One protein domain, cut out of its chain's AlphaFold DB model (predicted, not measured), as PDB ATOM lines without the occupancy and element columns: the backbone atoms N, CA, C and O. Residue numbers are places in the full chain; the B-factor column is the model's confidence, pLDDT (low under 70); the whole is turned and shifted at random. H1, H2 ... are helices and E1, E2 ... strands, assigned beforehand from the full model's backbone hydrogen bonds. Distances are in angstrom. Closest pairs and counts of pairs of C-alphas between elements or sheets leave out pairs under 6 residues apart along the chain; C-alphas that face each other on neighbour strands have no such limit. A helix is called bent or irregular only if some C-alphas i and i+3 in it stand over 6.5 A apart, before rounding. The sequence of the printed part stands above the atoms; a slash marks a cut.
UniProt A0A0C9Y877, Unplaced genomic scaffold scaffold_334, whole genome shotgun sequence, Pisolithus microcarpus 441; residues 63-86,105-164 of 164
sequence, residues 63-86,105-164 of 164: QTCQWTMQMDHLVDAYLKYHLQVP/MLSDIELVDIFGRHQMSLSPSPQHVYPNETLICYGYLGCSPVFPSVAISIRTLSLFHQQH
ATOM      1  N   GLN A  63     -16.605 -17.308  28.527       90.00
ATOM      2  CA  GLN A  63     -15.799 -16.138  28.158       90.00
ATOM      3  C   GLN A  63     -16.490 -14.826  28.529       90.00
ATOM      4  O   GLN A  63     -15.840 -13.918  29.043       90.00
ATOM      5  N   THR A  64     -17.800 -14.729  28.303       93.25
ATOM      6  CA  THR A  64     -18.591 -13.555  28.689       93.25
ATOM      7  C   THR A  64     -18.513 -13.337  30.193       93.25
ATOM      8  O   THR A  64     -18.162 -12.243  30.625       93.25
ATOM      9  N   CYS A  65     -18.736 -14.382  30.993       94.94
ATOM     10  CA  CYS A  65     -18.621 -14.313  32.446       94.94
ATOM     11  C   CYS A  65     -17.224 -13.863  32.887       94.94
ATOM     12  O   CYS A  65     -17.106 -13.001  33.754       94.94
ATOM     13  N   GLN A  66     -16.167 -14.394  32.268       94.38
ATOM     14  CA  GLN A  66     -14.790 -14.002  32.573       94.38
ATOM     15  C   GLN A  66     -14.532 -12.524  32.260       94.38
ATOM     16  O   GLN A  66     -13.937 -11.835  33.080       94.38
ATOM     17  N   TRP A  67     -15.018 -12.010  31.128       95.38
ATOM     18  CA  TRP A  67     -14.941 -10.578  30.826       95.38
ATOM     19  C   TRP A  67     -15.736  -9.731  31.820       95.38
ATOM     20  O   TRP A  67     -15.236  -8.708  32.285       95.38
ATOM     21  N   THR A  68     -16.946 -10.160  32.187       96.56
ATOM     22  CA  THR A  68     -17.782  -9.453  33.165       96.56
ATOM     23  C   THR A  68     -17.091  -9.350  34.524       96.56
ATOM     24  O   THR A  68     -17.104  -8.278  35.117       96.56
ATOM     25  N   MET A  69     -16.433 -10.416  34.994       95.69
ATOM     26  CA  MET A  69     -15.699 -10.415  36.269       95.69
ATOM     27  C   MET A  69     -14.530  -9.424  36.303       95.69
ATOM     28  O   MET A  69     -14.157  -8.950  37.372       95.69
ATOM     29  N   GLN A  70     -13.933  -9.135  35.148       95.50
ATOM     30  CA  GLN A  70     -12.777  -8.246  35.039       95.50
ATOM     31  C   GLN A  70     -13.177  -6.794  34.786       95.50
ATOM     32  O   GLN A  70     -12.352  -5.906  34.973       95.50
ATOM     33  N   MET A  71     -14.415  -6.540  34.355       95.69
ATOM     34  CA  MET A  71     -14.817  -5.267  33.757       95.69
ATOM     35  C   MET A  71     -14.494  -4.055  34.638       95.69
ATOM     36  O   MET A  71     -13.891  -3.103  34.149       95.69
ATOM     37  N   ASP A  72     -14.810  -4.118  35.932       96.31
ATOM     38  CA  ASP A  72     -14.546  -3.020  36.871       96.31
ATOM     39  C   ASP A  72     -13.044  -2.690  36.954       96.31
ATOM     40  O   ASP A  72     -12.641  -1.531  36.859       96.31
ATOM     41  N   HIS A  73     -12.197  -3.721  37.013       95.00
ATOM     42  CA  HIS A  73     -10.742  -3.567  37.035       95.00
ATOM     43  C   HIS A  73     -10.192  -2.989  35.725       95.00
ATOM     44  O   HIS A  73      -9.268  -2.175  35.735       95.00
ATOM     45  N   LEU A  74     -10.762  -3.393  34.585       95.19
ATOM     46  CA  LEU A  74     -10.355  -2.881  33.275       95.19
ATOM     47  C   LEU A  74     -10.710  -1.406  33.115       95.19
ATOM     48  O   LEU A  74      -9.908  -0.647  32.574       95.19
ATOM     49  N   VAL A  75     -11.879  -0.989  33.606       95.44
ATOM     50  CA  VAL A  75     -12.290   0.420  33.609       95.44
ATOM     51  C   VAL A  75     -11.329   1.246  34.461       95.44
ATOM     52  O   VAL A  75     -10.830   2.269  33.993       95.44
ATOM     53  N   ASP A  76     -10.988   0.780  35.661       94.44
ATOM     54  CA  ASP A  76     -10.031   1.467  36.530       94.44
ATOM     55  C   ASP A  76      -8.639   1.572  35.892       94.44
ATOM     56  O   ASP A  76      -8.020   2.643  35.902       94.44
ATOM     57  N   ALA A  77      -8.142   0.483  35.300       93.38
ATOM     58  CA  ALA A  77      -6.876   0.477  34.571       93.38
ATOM     59  C   ALA A  77      -6.910   1.442  33.375       93.38
ATOM     60  O   ALA A  77      -5.942   2.166  33.136       93.38
ATOM     61  N   TYR A  78      -8.034   1.507  32.659       93.56
ATOM     62  CA  TYR A  78      -8.218   2.376  31.499       93.56
ATOM     63  C   TYR A  78      -8.240   3.855  31.882       93.56
ATOM     64  O   TYR A  78      -7.607   4.679  31.219       93.56
ATOM     65  N   LEU A  79      -8.917   4.202  32.977       93.81
ATOM     66  CA  LEU A  79      -8.916   5.562  33.508       93.81
ATOM     67  C   LEU A  79      -7.509   5.980  33.951       93.81
ATOM     68  O   LEU A  79      -7.071   7.083  33.628       93.81
ATOM     69  N   LYS A  80      -6.767   5.092  34.625       91.12
ATOM     70  CA  LYS A  80      -5.361   5.338  34.987       91.12
ATOM     71  C   LYS A  80      -4.489   5.551  33.754       91.12
ATOM     72  O   LYS A  80      -3.703   6.493  33.741       91.12
ATOM     73  N   TYR A  81      -4.649   4.714  32.732       89.94
ATOM     74  CA  TYR A  81      -3.957   4.855  31.453       89.94
ATOM     75  C   TYR A  81      -4.225   6.232  30.824       89.94
ATOM     76  O   TYR A  81      -3.283   6.950  30.501       89.94
ATOM     77  N   HIS A  82      -5.486   6.670  30.746       87.69
ATOM     78  CA  HIS A  82      -5.833   7.987  30.188       87.69
ATOM     79  C   HIS A  82      -5.224   9.163  30.948       87.69
ATOM     80  O   HIS A  82      -4.807  10.138  30.334       87.69
ATOM     81  N   LEU A  83      -5.129   9.073  32.274       86.88
ATOM     82  CA  LEU A  83      -4.478  10.108  33.082       86.88
ATOM     83  C   LEU A  83      -2.959  10.165  32.863       86.88
ATOM     84  O   LEU A  83      -2.347  11.208  33.093       86.88
ATOM     85  N   GLN A  84      -2.349   9.056  32.441       81.00
ATOM     86  CA  GLN A  84      -0.910   8.947  32.196       81.00
ATOM     87  C   GLN A  84      -0.500   9.327  30.771       81.00
ATOM     88  O   GLN A  84       0.693   9.531  30.545       81.00
ATOM     89  N   VAL A  85      -1.446   9.449  29.832       70.44
ATOM     90  CA  VAL A  85      -1.197   9.880  28.447       70.44
ATOM     91  C   VAL A  85      -1.519  11.377  28.305       70.44
ATOM     92  O   VAL A  85      -2.632  11.732  27.916       70.44
ATOM     93  N   PRO A  86      -0.579  12.304  28.577       53.59
ATOM     94  CA  PRO A  86      -0.727  13.674  28.126       53.59
ATOM     95  C   PRO A  86      -0.459  13.698  26.616       53.59
ATOM     96  O   PRO A  86       0.679  13.574  26.172       53.59
ATOM     97  N   MET A 105       4.644 -13.056  35.004       82.50
ATOM     98  CA  MET A 105       5.164 -12.390  33.807       82.50
ATOM     99  C   MET A 105       4.328 -12.766  32.585       82.50
ATOM    100  O   MET A 105       4.207 -13.940  32.228       82.50
ATOM    101  N   LEU A 106       3.791 -11.756  31.907       86.31
ATOM    102  CA  LEU A 106       3.123 -11.936  30.629       86.31
ATOM    103  C   LEU A 106       4.191 -12.059  29.550       86.31
ATOM    104  O   LEU A 106       4.785 -11.058  29.163       86.31
ATOM    105  N   SER A 107       4.469 -13.285  29.119       87.31
ATOM    106  CA  SER A 107       5.548 -13.579  28.169       87.31
ATOM    107  C   SER A 107       5.006 -13.775  26.756       87.31
ATOM    108  O   SER A 107       3.912 -14.312  26.588       87.31
ATOM    109  N   ASP A 108       5.790 -13.363  25.759       90.12
ATOM    110  CA  ASP A 108       5.561 -13.635  24.333       90.12
ATOM    111  C   ASP A 108       4.186 -13.186  23.795       90.12
ATOM    112  O   ASP A 108       3.611 -13.829  22.914       90.12
ATOM    113  N   ILE A 109       3.651 -12.064  24.293       93.50
ATOM    114  CA  ILE A 109       2.382 -11.516  23.794       93.50
ATOM    115  C   ILE A 109       2.616 -10.808  22.458       93.50
ATOM    116  O   ILE A 109       3.483  -9.939  22.343       93.50
ATOM    117  N   GLU A 110       1.807 -11.140  21.449       96.69
ATOM    118  CA  GLU A 110       1.758 -10.422  20.175       96.69
ATOM    119  C   GLU A 110       0.960  -9.121  20.343       96.69
ATOM    120  O   GLU A 110      -0.263  -9.123  20.498       96.69
ATOM    121  N   LEU A 111       1.662  -7.993  20.306       95.38
ATOM    122  CA  LEU A 111       1.101  -6.653  20.360       95.38
ATOM    123  C   LEU A 111       0.855  -6.136  18.940       95.38
ATOM    124  O   LEU A 111       1.778  -6.003  18.127       95.38
ATOM    125  N   VAL A 112      -0.403  -5.827  18.651       95.25
ATOM    126  CA  VAL A 112      -0.882  -5.352  17.354       95.25
ATOM    127  C   VAL A 112      -1.243  -3.875  17.461       95.25
ATOM    128  O   VAL A 112      -2.105  -3.492  18.249       95.25
ATOM    129  N   ASP A 113      -0.612  -3.045  16.638       92.88
ATOM    130  CA  ASP A 113      -0.954  -1.633  16.458       92.88
ATOM    131  C   ASP A 113      -1.194  -1.336  14.970       92.88
ATOM    132  O   ASP A 113      -0.917  -2.162  14.095       92.88
ATOM    133  N   ILE A 114      -1.683  -0.139  14.654       89.88
ATOM    134  CA  ILE A 114      -2.012   0.273  13.284       89.88
ATOM    135  C   ILE A 114      -0.806   0.213  12.334       89.88
ATOM    136  O   ILE A 114      -0.972   0.055  11.127       89.88
ATOM    137  N   PHE A 115       0.411   0.319  12.875       88.12
ATOM    138  CA  PHE A 115       1.657   0.328  12.108       88.12
ATOM    139  C   PHE A 115       2.360  -1.031  12.033       88.12
ATOM    140  O   PHE A 115       3.352  -1.151  11.314       88.12
ATOM    141  N   GLY A 116       1.885  -2.058  12.744       91.50
ATOM    142  CA  GLY A 116       2.509  -3.375  12.688       91.50
ATOM    143  C   GLY A 116       2.254  -4.261  13.900       91.50
ATOM    144  O   GLY A 116       1.396  -3.995  14.740       91.50
ATOM    145  N   ARG A 117       3.022  -5.350  13.961       95.00
ATOM    146  CA  ARG A 117       2.946  -6.366  15.014       95.00
ATOM    147  C   ARG A 117       4.326  -6.609  15.603       95.00
ATOM    148  O   ARG A 117       5.312  -6.604  14.868       95.00
ATOM    149  N   HIS A 118       4.390  -6.825  16.907       91.81
ATOM    150  CA  HIS A 118       5.630  -7.111  17.622       91.81
ATOM    151  C   HIS A 118       5.357  -8.008  18.828       91.81
ATOM    152  O   HIS A 118       4.252  -8.006  19.357       91.81
ATOM    153  N   GLN A 119       6.351  -8.786  19.249       93.50
ATOM    154  CA  GLN A 119       6.265  -9.589  20.468       93.50
ATOM    155  C   GLN A 119       6.897  -8.837  21.632       93.50
ATOM    156  O   GLN A 119       7.957  -8.224  21.472       93.50
ATOM    157  N   MET A 120       6.256  -8.887  22.795       90.00
ATOM    158  CA  MET A 120       6.757  -8.243  24.001       90.00
ATOM    159  C   MET A 120       6.402  -9.052  25.245       90.00
ATOM    160  O   MET A 120       5.328  -9.650  25.330       90.00
ATOM    161  N   SER A 121       7.303  -9.012  26.223       90.44
ATOM    162  CA  SER A 121       7.043  -9.499  27.573       90.44
ATOM    163  C   SER A 121       6.803  -8.315  28.502       90.44
ATOM    164  O   SER A 121       7.555  -7.338  28.474       90.44
ATOM    165  N   LEU A 122       5.745  -8.388  29.304       88.62
ATOM    166  CA  LEU A 122       5.293  -7.304  30.171       88.62
ATOM    167  C   LEU A 122       5.327  -7.743  31.633       88.62
ATOM    168  O   LEU A 122       4.815  -8.804  31.999       88.62
ATOM    169  N   SER A 123       5.893  -6.882  32.475       88.75
ATOM    170  CA  SER A 123       5.866  -7.053  33.922       88.75
ATOM    171  C   SER A 123       4.556  -6.489  34.485       88.75
ATOM    172  O   SER A 123       4.308  -5.284  34.328       88.75
ATOM    173  N   PRO A 124       3.708  -7.309  35.133       87.56
ATOM    174  CA  PRO A 124       2.519  -6.809  35.810       87.56
ATOM    175  C   PRO A 124       2.888  -5.976  37.042       87.56
ATOM    176  O   PRO A 124       3.901  -6.212  37.700       87.56
ATOM    177  N   SER A 125       2.034  -5.008  37.374       85.44
ATOM    178  CA  SER A 125       2.094  -4.317  38.664       85.44
ATOM    179  C   SER A 125       1.639  -5.271  39.775       85.44
ATOM    180  O   SER A 125       0.711  -6.048  39.540       85.44
ATOM    181  N   PRO A 126       2.190  -5.188  41.002       83.31
ATOM    182  CA  PRO A 126       1.749  -6.019  42.129       83.31
ATOM    183  C   PRO A 126       0.272  -5.815  42.508       83.31
ATOM    184  O   PRO A 126      -0.291  -6.616  43.246       83.31
ATOM    185  N   GLN A 127      -0.360  -4.740  42.028       86.12
ATOM    186  CA  GLN A 127      -1.778  -4.453  42.257       86.12
ATOM    187  C   GLN A 127      -2.708  -5.093  41.216       86.12
ATOM    188  O   GLN A 127      -3.917  -5.093  41.425       86.12
ATOM    189  N   HIS A 128      -2.173  -5.584  40.093       89.38
ATOM    190  CA  HIS A 128      -2.987  -6.129  39.010       89.38
ATOM    191  C   HIS A 128      -3.385  -7.569  39.318       89.38
ATOM    192  O   HIS A 128      -2.536  -8.419  39.589       89.38
ATOM    193  N   VAL A 129      -4.684  -7.843  39.238       90.88
ATOM    194  CA  VAL A 129      -5.256  -9.177  39.449       90.88
ATOM    195  C   VAL A 129      -5.339  -9.925  38.121       90.88
ATOM    196  O   VAL A 129      -5.114 -11.135  38.071       90.88
ATOM    197  N   TYR A 130      -5.618  -9.205  37.032       92.56
ATOM    198  CA  TYR A 130      -5.824  -9.772  35.707       92.56
ATOM    199  C   TYR A 130      -4.739  -9.355  34.697       92.56
ATOM    200  O   TYR A 130      -4.266  -8.215  34.709       92.56
ATOM    201  N   PRO A 131      -4.394 -10.237  33.735       93.00
ATOM    202  CA  PRO A 131      -3.479  -9.921  32.634       93.00
ATOM    203  C   PRO A 131      -3.864  -8.660  31.859       93.00
ATOM    204  O   PRO A 131      -3.012  -7.847  31.500       93.00
ATOM    205  N   ASN A 132      -5.166  -8.485  31.626       94.75
ATOM    206  CA  ASN A 132      -5.687  -7.372  30.847       94.75
ATOM    207  C   ASN A 132      -5.555  -6.019  31.562       94.75
ATOM    208  O   ASN A 132      -5.425  -5.013  30.876       94.75
ATOM    209  N   GLU A 133      -5.489  -5.971  32.898       94.19
ATOM    210  CA  GLU A 133      -5.164  -4.723  33.613       94.19
ATOM    211  C   GLU A 133      -3.756  -4.250  33.254       94.19
ATOM    212  O   GLU A 133      -3.540  -3.087  32.918       94.19
ATOM    213  N   THR A 134      -2.804  -5.188  33.253       92.81
ATOM    214  CA  THR A 134      -1.425  -4.912  32.846       92.81
ATOM    215  C   THR A 134      -1.388  -4.430  31.407       92.81
ATOM    216  O   THR A 134      -0.822  -3.373  31.151       92.81
ATOM    217  N   LEU A 135      -2.033  -5.146  30.481       94.12
ATOM    218  CA  LEU A 135      -2.073  -4.754  29.071       94.12
ATOM    219  C   LEU A 135      -2.643  -3.344  28.874       94.12
ATOM    220  O   LEU A 135      -2.050  -2.559  28.132       94.12
ATOM    221  N   ILE A 136      -3.720  -2.990  29.582       94.75
ATOM    222  CA  ILE A 136      -4.343  -1.665  29.475       94.75
ATOM    223  C   ILE A 136      -3.395  -0.569  29.951       94.75
ATOM    224  O   ILE A 136      -3.310   0.470  29.300       94.75
ATOM    225  N   CYS A 137      -2.626  -0.795  31.019       91.19
ATOM    226  CA  CYS A 137      -1.608   0.165  31.452       91.19
ATOM    227  C   CYS A 137      -0.529   0.418  30.386       91.19
ATOM    228  O   CYS A 137       0.014   1.516  30.331       91.19
ATOM    229  N   TYR A 138      -0.250  -0.557  29.516       90.50
ATOM    230  CA  TYR A 138       0.639  -0.387  28.359       90.50
ATOM    231  C   TYR A 138      -0.082   0.115  27.093       90.50
ATOM    232  O   TYR A 138       0.554   0.284  26.056       90.50
ATOM    233  N   GLY A 139      -1.391   0.373  27.154       93.50
ATOM    234  CA  GLY A 139      -2.185   0.862  26.026       93.50
ATOM    235  C   GLY A 139      -2.732  -0.227  25.101       93.50
ATOM    236  O   GLY A 139      -3.095   0.073  23.962       93.50
ATOM    237  N   TYR A 140      -2.812  -1.475  25.566       95.31
ATOM    238  CA  TYR A 140      -3.288  -2.627  24.796       95.31
ATOM    239  C   TYR A 140      -4.465  -3.328  25.484       95.31
ATOM    240  O   TYR A 140      -4.620  -3.278  26.698       95.31
ATOM    241  N   LEU A 141      -5.288  -4.027  24.709       95.81
ATOM    242  CA  LEU A 141      -6.355  -4.886  25.215       95.81
ATOM    243  C   LEU A 141      -6.189  -6.296  24.649       95.81
ATOM    244  O   LEU A 141      -6.073  -6.467  23.434       95.81
ATOM    245  N   GLY A 142      -6.168  -7.304  25.520       95.62
ATOM    246  CA  GLY A 142      -6.045  -8.700  25.118       95.62
ATOM    247  C   GLY A 142      -7.288  -9.222  24.397       95.62
ATOM    248  O   GLY A 142      -8.410  -8.808  24.671       95.62
ATOM    249  N   CYS A 143      -7.096 -10.190  23.502       94.81
ATOM    250  CA  CYS A 143      -8.194 -10.871  22.804       94.81
ATOM    251  C   CYS A 143      -8.852 -11.984  23.646       94.81
ATOM    252  O   CYS A 143      -9.791 -12.631  23.190       94.81
ATOM    253  N   SER A 144      -8.346 -12.238  24.856       93.69
ATOM    254  CA  SER A 144      -8.830 -13.261  25.786       93.69
ATOM    255  C   SER A 144      -8.794 -12.714  27.217       93.69
ATOM    256  O   SER A 144      -7.829 -12.031  27.573       93.69
ATOM    257  N   PRO A 145      -9.806 -13.008  28.053       92.56
ATOM    258  CA  PRO A 145      -9.870 -12.489  29.415       92.56
ATOM    259  C   PRO A 145      -8.808 -13.119  30.334       92.56
ATOM    260  O   PRO A 145      -8.248 -12.442  31.193       92.56
ATOM    261  N   VAL A 146      -8.504 -14.410  30.170       90.81
ATOM    262  CA  VAL A 146      -7.657 -15.156  31.127       90.81
ATOM    263  C   VAL A 146      -6.235 -15.370  30.615       90.81
ATOM    264  O   VAL A 146      -5.285 -15.253  31.379       90.81
ATOM    265  N   PHE A 147      -6.075 -15.659  29.323       91.00
ATOM    266  CA  PHE A 147      -4.775 -15.977  28.728       91.00
ATOM    267  C   PHE A 147      -4.612 -15.235  27.396       91.00
ATOM    268  O   PHE A 147      -4.810 -15.829  26.331       91.00
ATOM    269  N   PRO A 148      -4.334 -13.921  27.426       93.50
ATOM    270  CA  PRO A 148      -4.131 -13.152  26.208       93.50
ATOM    271  C   PRO A 148      -2.791 -13.518  25.561       93.50
ATOM    272  O   PRO A 148      -1.731 -13.231  26.104       93.50
ATOM    273  N   SER A 149      -2.845 -14.136  24.380       94.69
ATOM    274  CA  SER A 149      -1.682 -14.339  23.503       94.69
ATOM    275  C   SER A 149      -1.494 -13.198  22.502       94.69
ATOM    276  O   SER A 149      -0.388 -12.948  22.037       94.69
ATOM    277  N   VAL A 150      -2.584 -12.501  22.182       95.62
ATOM    278  CA  VAL A 150      -2.624 -11.371  21.255       95.62
ATOM    279  C   VAL A 150      -3.330 -10.215  21.944       95.62
ATOM    280  O   VAL A 150      -4.392 -10.408  22.549       95.62
ATOM    281  N   ALA A 151      -2.775  -9.015  21.826       96.69
ATOM    282  CA  ALA A 151      -3.386  -7.789  22.311       96.69
ATOM    283  C   ALA A 151      -3.365  -6.701  21.235       96.69
ATOM    284  O   ALA A 151      -2.404  -6.565  20.482       96.69
ATOM    285  N   ILE A 152      -4.439  -5.922  21.159       96.38
ATOM    286  CA  ILE A 152      -4.620  -4.860  20.167       96.38
ATOM    287  C   ILE A 152      -4.506  -3.515  20.875       96.38
ATOM    288  O   ILE A 152      -5.042  -3.342  21.970       96.38
ATOM    289  N   SER A 153      -3.813  -2.555  20.267       95.25
ATOM    290  CA  SER A 153      -3.670  -1.229  20.853       95.25
ATOM    291  C   SER A 153      -5.037  -0.552  20.992       95.25
ATOM    292  O   SER A 153      -5.871  -0.565  20.079       95.25
ATOM    293  N   ILE A 154      -5.262   0.092  22.135       94.31
ATOM    294  CA  ILE A 154      -6.473   0.876  22.420       94.31
ATOM    295  C   ILE A 154      -6.666   1.965  21.357       94.31
ATOM    296  O   ILE A 154      -7.793   2.264  20.956       94.31
ATOM    297  N   ARG A 155      -5.562   2.525  20.849       92.44
ATOM    298  CA  ARG A 155      -5.567   3.485  19.741       92.44
ATOM    299  C   ARG A 155      -6.138   2.869  18.464       92.44
ATOM    300  O   ARG A 155      -6.981   3.494  17.826       92.44
ATOM    301  N   THR A 156      -5.710   1.661  18.102       93.69
ATOM    302  CA  THR A 156      -6.224   0.952  16.920       93.69
ATOM    303  C   THR A 156      -7.708   0.644  17.072       93.69
ATOM    304  O   THR A 156      -8.473   0.901  16.145       93.69
ATOM    305  N   LEU A 157      -8.140   0.181  18.249       93.56
ATOM    306  CA  LEU A 157      -9.559  -0.065  18.534       93.56
ATOM    307  C   LEU A 157     -10.398   1.220  18.439       93.56
ATOM    308  O   LEU A 157     -11.463   1.214  17.827       93.56
ATOM    309  N   SER A 158      -9.892   2.332  18.978       91.44
ATOM    310  CA  SER A 158     -10.552   3.642  18.892       91.44
ATOM    311  C   SER A 158     -10.709   4.116  17.446       91.44
ATOM    312  O   SER A 158     -11.773   4.601  17.073       91.44
ATOM    313  N   LEU A 159      -9.671   3.952  16.619       92.25
ATOM    314  CA  LEU A 159      -9.720   4.308  15.198       92.25
ATOM    315  C   LEU A 159     -10.700   3.422  14.423       92.25
ATOM    316  O   LEU A 159     -11.467   3.937  13.616       92.25
ATOM    317  N   PHE A 160     -10.715   2.115  14.698       92.75
ATOM    318  CA  PHE A 160     -11.666   1.185  14.088       92.75
ATOM    319  C   PHE A 160     -13.117   1.564  14.419       92.75
ATOM    320  O   PHE A 160     -13.945   1.650  13.517       92.75
ATOM    321  N   HIS A 161     -13.404   1.882  15.685       91.19
ATOM    322  CA  HIS A 161     -14.730   2.322  16.132       91.19
ATOM    323  C   HIS A 161     -15.164   3.676  15.543       91.19
ATOM    324  O   HIS A 161     -16.348   3.967  15.469       91.19
ATOM    325  N   GLN A 162     -14.231   4.541  15.131       92.94
ATOM    326  CA  GLN A 162     -14.576   5.795  14.447       92.94
ATOM    327  C   GLN A 162     -14.901   5.603  12.959       92.94
ATOM    328  O   GLN A 162     -15.518   6.481  12.359       92.94
ATOM    329  N   GLN A 163     -14.449   4.502  12.353       90.31
ATOM    330  CA  GLN A 163     -14.600   4.236  10.918       90.31
ATOM    331  C   GLN A 163     -15.810   3.356  10.573       90.31
ATOM    332  O   GLN A 163     -16.226   3.356   9.412       90.31
ATOM    333  N   HIS A 164     -16.355   2.624  11.545       79.69
ATOM    334  CA  HIS A 164     -17.463   1.676  11.396       79.69
ATOM    335  C   HIS A 164     -18.638   2.050  12.295       79.69
ATOM    336  O   HIS A 164     -19.787   1.875  11.830       79.69
TER     337      HIS A 164
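What this domain is: This is residues 63 to 86 and 105 to 164 of the 164 residues of an uncharacterized protein of Pisolithus microcarpus 441 (UniProt A0A0C9Y877). A strongly twisted sheet of four strands curls round the short helix H2, and the long, kinked helix H1 packs with its residues 73 to 81 on H2. H3 continues from the last strand and stands up from the sheet, touching no helix. The printed part has 84 residues, with three named helices and four named strands in the order H1 E1 E2 H2 E3 E4 H3. The mixed sheet runs E2 E1 E4 E3, and the class is mixed, helices and strands. The whole is compact, with a radius of gyration of the C-alphas of 12.4 A and spans of 32 by 30 by 25 A.

Where its parts are: H1, residues 63 to 84, begins with C-alpha 63 at (-15.799, -16.138, 28.158) and is 29.4 A long. It has a kink of 52 degrees near residue 70 and is irregular, with C-alphas 69 and 72 7.5 A apart. E1, residues 106 to 113, is 18.0 A long and bends by 58 degrees at residue 109. E2, residues 116 to 122, is 18.1 A long. H2 is residues 131 to 137, 10.3 A, E3 residues 140 to 142, 6.7 A, and E4 residues 150 to 153, 10.2 A. H3, residues 154 to 163, is 14.5 A long and ends with C-alpha 163 at (-14.600, 4.236, 10.918).

How they stand to each other: E1 and E2 form an antiparallel hairpin, with N 111 and O 118 2.8 A apart, within hydrogen-bond range. E1 and E4 are parallel neighbours, with N 112 and O 151 at 2.8 A. E3 and E4 form another antiparallel hairpin, with N 141 and O 152 at 2.8 A. E2, H2 and E3 make a split strand-helix-strand unit, two strands running the same way with E1 and E4 between them, and its crossover is right-handed. H2 is on the sheet; its closest C-alphas to E3 are those of Leu 135 and Leu 141, 5.8 A. H1 touches H2 with residues 73 to 81 alone, closest at the C-alphas of Tyr 81 and Cys 137, 5.2 A, at a shallow tilt of 23 degrees, the same way. H1 is not on the sheet and is apart from H3. H3 is on the sheet and stands up from it, its line rising 74 degrees out of the local plane. Every O i to N i+4 pair is within hydrogen-bond range in H2 and H3, and 16 of 18 are in H1.

The domain as a whole: The two C-alphas farthest apart, those of Pro 126 and His 164, are 37.1 A apart. Residues 87 to 104 are not printed, and C-alphas 86 and 105 are 27.3 A apart across the cut. Of the links printed whole, none is long. The mean pLDDT of the printed part is 91.4, and residue 86 alone is under 70.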